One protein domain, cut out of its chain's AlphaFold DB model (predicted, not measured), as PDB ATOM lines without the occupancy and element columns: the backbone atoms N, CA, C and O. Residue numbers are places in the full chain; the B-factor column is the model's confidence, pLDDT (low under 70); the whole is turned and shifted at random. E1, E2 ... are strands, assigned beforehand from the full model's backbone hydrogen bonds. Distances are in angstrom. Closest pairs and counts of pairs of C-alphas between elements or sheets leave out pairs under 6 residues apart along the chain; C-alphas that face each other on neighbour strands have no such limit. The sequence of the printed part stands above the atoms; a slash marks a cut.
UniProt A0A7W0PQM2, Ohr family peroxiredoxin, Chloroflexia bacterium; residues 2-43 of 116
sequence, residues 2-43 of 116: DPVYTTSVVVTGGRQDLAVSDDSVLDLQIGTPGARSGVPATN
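What this domain is: This is residues 2 to 43 of the 116 residues of the protein "Ohr family peroxiredoxin" of Chloroflexia bacterium (UniProt A0A7W0PQM2). With little regular structure, this is a small sheet of three short strands, a meander, each strand the antiparallel neighbour of the one before; residues 2 to 8 make a tail at one end and residues 31 to 43 loop back at the other. The printed part has 42 residues, 12 of them, under half, in E1, E2 and E3, which follow in that order along the chain and across the sheet; the class is all strand. The whole is loose, with a radius of gyration of the C-alphas of 12.6 A and spans of 43 by 15 by 15 A.

Where its parts are: Find E2, residues 17 to 21, from C-alpha 17 at (335.150, 154.216, 196.046); it is 13.9 A long. E1, residues 9 to 11, begins at (327.696, 154.998, 185.281). E3, residues 27 to 30, ends at (331.586, 150.255, 196.154).

How they stand to each other: Look beside inner strand E2. Hairpin E1 and E2 is antiparallel at 167 degrees; N 10 and O 20, 2.9 A apart, are within hydrogen-bond range. Hairpin E2 and E3 is antiparallel at 148 degrees; N 30 and O 17, 2.8 A apart, are too.

The domain as a whole: The farthest C-alphas, of Asp 2 and Gly 38, are 44.4 A apart. The printed part has no cut, and both links are tight. Check the B-factor column: pLDDT is under 70 at residues 15 to 16 and 34 to 39.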
ATOM      1  N   ASP A   2     318.416 149.673 166.997       92.12
ATOM      2  CA  ASP A   2     318.054 151.047 167.338       92.12
ATOM      3  C   ASP A   2     317.874 151.126 168.861       92.12
ATOM      4  O   ASP A   2     317.048 150.385 169.404       92.12
ATOM      5  N   PRO A   3     318.682 151.924 169.582       90.50
ATOM      6  CA  PRO A   3     318.614 151.972 171.037       90.50
ATOM      7  C   PRO A   3     317.324 152.666 171.492       90.50
ATOM      8  O   PRO A   3     317.045 153.791 171.085       90.50
ATOM      9  N   VAL A   4     316.557 152.006 172.365       95.44
ATOM     10  CA  VAL A   4     315.350 152.588 172.989       95.44
ATOM     11  C   VAL A   4     315.653 153.339 174.290       95.44
ATOM     12  O   VAL A   4     314.880 154.203 174.690       95.44
ATOM     13  N   TYR A   5     316.774 153.025 174.946       95.75
ATOM     14  CA  TYR A   5     317.258 153.678 176.163       95.75
ATOM     15  C   TYR A   5     318.762 153.415 176.344       95.75
ATOM     16  O   TYR A   5     319.230 152.312 176.058       95.75
ATOM     17  N   THR A   6     319.494 154.416 176.842       95.62
ATOM     18  CA  THR A   6     320.925 154.342 177.180       95.62
ATOM     19  C   THR A   6     321.161 155.092 178.490       95.62
ATOM     20  O   THR A   6     320.640 156.192 178.654       95.62
ATOM     21  N   THR A   7     321.972 154.528 179.385       96.81
ATOM     22  CA  THR A   7     322.457 155.172 180.620       96.81
ATOM     23  C   THR A   7     323.956 154.933 180.774       96.81
ATOM     24  O   THR A   7     324.499 153.986 180.192       96.81
ATOM     25  N   SER A   8     324.632 155.793 181.530       96.75
ATOM     26  CA  SER A   8     326.052 155.667 181.869       96.75
ATOM     27  C   SER A   8     326.272 155.724 183.379       96.75
ATOM     28  O   SER A   8     325.629 156.502 184.072       96.75
ATOM     29  N   VAL A   9     327.234 154.944 183.883       95.19
ATOM     30  CA  VAL A   9     327.696 154.998 185.281       95.19
ATOM     31  C   VAL A   9     329.201 155.233 185.291       95.19
ATOM     32  O   VAL A   9     329.954 154.499 184.649       95.19
ATOM     33  N   VAL A  10     329.645 156.252 186.023       94.44
ATOM     34  CA  VAL A  10     331.065 156.539 186.240       94.44
ATOM     35  C   VAL A  10     331.502 155.897 187.548       94.44
ATOM     36  O   VAL A  10     330.880 156.113 188.585       94.44
ATOM     37  N   VAL A  11     332.589 155.125 187.496       91.38
ATOM     38  CA  VAL A  11     333.223 154.531 188.677       91.38
ATOM     39  C   VAL A  11     334.608 155.140 188.865       91.38
ATOM     40  O   VAL A  11     335.456 155.039 187.974       91.38
ATOM     41  N   THR A  12     334.854 155.752 190.020       88.25
ATOM     42  CA  THR A  12     336.193 156.196 190.447       88.25
ATOM     43  C   THR A  12     336.797 155.163 191.394       88.25
ATOM     44  O   THR A  12     336.089 154.282 191.862       88.25
ATOM     45  N   GLY A  13     338.120 155.167 191.601       80.69
ATOM     46  CA  GLY A  13     338.801 154.352 192.630       80.69
ATOM     47  C   GLY A  13     338.656 152.814 192.565       80.69
ATOM     48  O   GLY A  13     339.254 152.102 193.373       80.69
ATOM     49  N   GLY A  14     337.920 152.260 191.598       76.19
ATOM     50  CA  GLY A  14     337.746 150.821 191.404       76.19
ATOM     51  C   GLY A  14     336.837 150.174 192.455       76.19
ATOM     52  O   GLY A  14     335.668 150.514 192.573       76.19
ATOM     53  N   ARG A  15     337.353 149.180 193.191       68.00
ATOM     54  CA  ARG A  15     336.574 148.379 194.165       68.00
ATOM     55  C   ARG A  15     336.447 149.028 195.556       68.00
ATOM     56  O   ARG A  15     336.071 148.331 196.494       68.00
ATOM     57  N   GLN A  16     336.833 150.294 195.718       65.81
ATOM     58  CA  GLN A  16     336.901 150.965 197.024       65.81
ATOM     59  C   GLN A  16     336.556 152.453 196.946       65.81
ATOM     60  O   GLN A  16     337.266 153.279 197.513       65.81
ATOM     61  N   ASP A  17     335.506 152.809 196.213       79.50
ATOM     62  CA  ASP A  17     335.150 154.216 196.046       79.50
ATOM     63  C   ASP A  17     333.693 154.358 195.581       79.50
ATOM     64  O   ASP A  17     332.807 153.790 196.219       79.50
ATOM     65  N   LEU A  18     333.425 155.067 194.488       88.25
ATOM     66  CA  LEU A  18     332.102 155.569 194.149       88.25
ATOM     67  C   LEU A  18     331.648 155.096 192.768       88.25
ATOM     68  O   LEU A  18     332.443 155.074 191.827       88.25
ATOM     69  N   ALA A  19     330.362 154.770 192.641       92.69
ATOM     70  CA  ALA A  19     329.675 154.575 191.371       92.69
ATOM     71  C   ALA A  19     328.487 155.542 191.270       92.69
ATOM     72  O   ALA A  19     327.575 155.457 192.092       92.69
ATOM     73  N   VAL A  20     328.496 156.424 190.262       95.06
ATOM     74  CA  VAL A  20     327.446 157.438 190.050       95.06
ATOM     75  C   VAL A  20     326.846 157.321 188.650       95.06
ATOM     76  O   VAL A  20     327.590 157.358 187.666       95.06
ATOM     77  N   SER A  21     325.522 157.170 188.542       96.88
ATOM     78  CA  SER A  21     324.813 157.221 187.255       96.88
ATOM     79  C   SER A  21     324.699 158.647 186.714       96.88
ATOM     80  O   SER A  21     324.753 159.627 187.458       96.88
ATOM     81  N   ASP A  22     324.525 158.773 185.401       97.25
ATOM     82  CA  ASP A  22     324.346 160.045 184.693       97.25
ATOM     83  C   ASP A  22     323.143 160.870 185.177       97.25
ATOM     84  O   ASP A  22     323.173 162.099 185.107       97.25
ATOM     85  N   ASP A  23     322.124 160.208 185.717       97.06
ATOM     86  CA  ASP A  23     320.960 160.813 186.371       97.06
ATOM     87  C   ASP A  23     321.067 160.888 187.906       97.06
ATOM     88  O   ASP A  23     320.149 161.376 188.566       97.06
ATOM     89  N   SER A  24     322.183 160.420 188.475       95.12
ATOM     90  CA  SER A  24     322.474 160.397 189.916       95.12
ATOM     91  C   SER A  24     321.472 159.607 190.771       95.12
ATOM     92  O   SER A  24     321.451 159.755 191.992       95.12
ATOM     93  N   VAL A  25     320.657 158.741 190.162       96.38
ATOM     94  CA  VAL A  25     319.790 157.800 190.887       96.38
ATOM     95  C   VAL A  25     320.616 156.693 191.549       96.38
ATOM     96  O   VAL A  25     320.308 156.278 192.668       96.38
ATOM     97  N   LEU A  26     321.677 156.224 190.887       93.81
ATOM     98  CA  LEU A  26     322.710 155.407 191.513       93.81
ATOM     99  C   LEU A  26     323.811 156.339 192.011       93.81
ATOM    100  O   LEU A  26     324.495 156.959 191.208       93.81
ATOM    101  N   ASP A  27     323.979 156.403 193.326       93.31
ATOM    102  CA  ASP A  27     325.103 157.049 194.004       93.31
ATOM    103  C   ASP A  27     325.535 156.119 195.141       93.31
ATOM    104  O   ASP A  27     324.934 156.079 196.219       93.31
ATOM    105  N   LEU A  28     326.470 155.221 194.825       91.50
ATOM    106  CA  LEU A  28     326.757 154.043 195.637       91.50
ATOM    107  C   LEU A  28     328.234 153.954 195.995       91.50
ATOM    108  O   LEU A  28     329.105 153.973 195.124       91.50
ATOM    109  N   GLN A  29     328.504 153.717 197.278       90.94
ATOM    110  CA  GLN A  29     329.824 153.295 197.725       90.94
ATOM    111  C   GLN A  29     330.063 151.830 197.325       90.94
ATOM    112  O   GLN A  29     329.306 150.932 197.713       90.94
ATOM    113  N   ILE A  30     331.143 151.583 196.586       89.12
ATOM    114  CA  ILE A  30     331.586 150.255 196.154       89.12
ATOM    115  C   ILE A  30     332.750 149.796 197.027       89.12
ATOM    116  O   ILE A  30     333.756 150.489 197.159       89.12
ATOM    117  N   GLY A  31     332.615 148.603 197.600       86.81
ATOM    118  CA  GLY A  31     333.611 147.956 198.441       86.81
ATOM    119  C   GLY A  31     333.953 146.538 197.985       86.81
ATOM    120  O   GLY A  31     333.378 145.974 197.051       86.81
ATOM    121  N   THR A  32     334.901 145.928 198.695       80.50
ATOM    122  CA  THR A  32     335.250 144.514 198.526       80.50
ATOM    123  C   THR A  32     334.175 143.617 199.164       80.50
ATOM    124  O   THR A  32     333.685 143.949 200.248       80.50
ATOM    125  N   PRO A  33     333.836 142.453 198.574       75.25
ATOM    126  CA  PRO A  33     332.919 141.498 199.193       75.25
ATOM    127  C   PRO A  33     333.306 141.157 200.637       75.25
ATOM    128  O   PRO A  33     334.465 140.865 200.929       75.25
ATOM    129  N   GLY A  34     332.331 141.201 201.546       68.00
ATOM    130  CA  GLY A  34     332.538 140.883 202.962       68.00
ATOM    131  C   GLY A  34     333.314 141.935 203.764       68.00
ATOM    132  O   GLY A  34     333.617 141.687 204.934       68.00
ATOM    133  N   ALA A  35     333.626 143.102 203.187       63.75
ATOM    134  CA  ALA A  35     334.222 144.203 203.934       63.75
ATOM    135  C   ALA A  35     333.273 144.657 205.057       63.75
ATOM    136  O   ALA A  35     332.185 145.167 204.814       63.75
ATOM    137  N   ARG A  36     333.703 144.473 206.310       55.44
ATOM    138  CA  ARG A  36     333.033 144.983 207.519       55.44
ATOM    139  C   ARG A  36     333.567 146.362 207.911       55.44
ATOM    140  O   ARG A  36     333.851 146.607 209.083       55.44
ATOM    141  N   SER A  37     333.795 147.251 206.948       57.56
ATOM    142  CA  SER A  37     334.064 148.647 207.299       57.56
ATOM    143  C   SER A  37     332.795 149.255 207.894       57.56
ATOM    144  O   SER A  37     331.695 148.930 207.459       57.56
ATOM    145  N   GLY A  38     332.929 150.153 208.873       62.88
ATOM    146  CA  GLY A  38     331.793 150.840 209.512       62.88
ATOM    147  C   GLY A  38     330.956 151.727 208.575       62.88
ATOM    148  O   GLY A  38     329.999 152.343 209.028       62.88
ATOM    149  N   VAL A  39     331.308 151.786 207.288       66.44
ATOM    150  CA  VAL A  39     330.544 152.429 206.218       66.44
ATOM    151  C   VAL A  39     329.856 151.330 205.399       66.44
ATOM    152  O   VAL A  39     330.565 150.476 204.852       66.44
ATOM    153  N   PRO A  40     328.513 151.324 205.304       72.81
ATOM    154  CA  PRO A  40     327.790 150.433 204.403       72.81
ATOM    155  C   PRO A  40     328.226 150.677 202.955       72.81
ATOM    156  O   PRO A  40     328.089 151.782 202.440       72.81
ATOM    157  N   ALA A  41     328.748 149.643 202.302       86.38
ATOM    158  CA  ALA A  41     329.105 149.660 200.891       86.38
ATOM    159  C   ALA A  41     328.548 148.400 200.227       86.38
ATOM    160  O   ALA A  41     328.532 147.325 200.835       86.38
ATOM    161  N   THR A  42     328.098 148.531 198.982       90.75
ATOM    162  CA  THR A  42     327.778 147.365 198.152       90.75
ATOM    163  C   THR A  42     329.049 146.845 197.474       90.75
ATOM    164  O   THR A  42     330.159 147.277 197.780       90.75
ATOM    165  N   ASN A  43     328.921 145.883 196.571       91.19
ATOM    166  CA  ASN A  43     330.019 145.351 195.775       91.19
ATOM    167  C   ASN A  43     329.528 145.000 194.361       91.19
ATOM    168  O   ASN A  43     328.318 144.875 194.145       91.19
TER     169      ASN A  43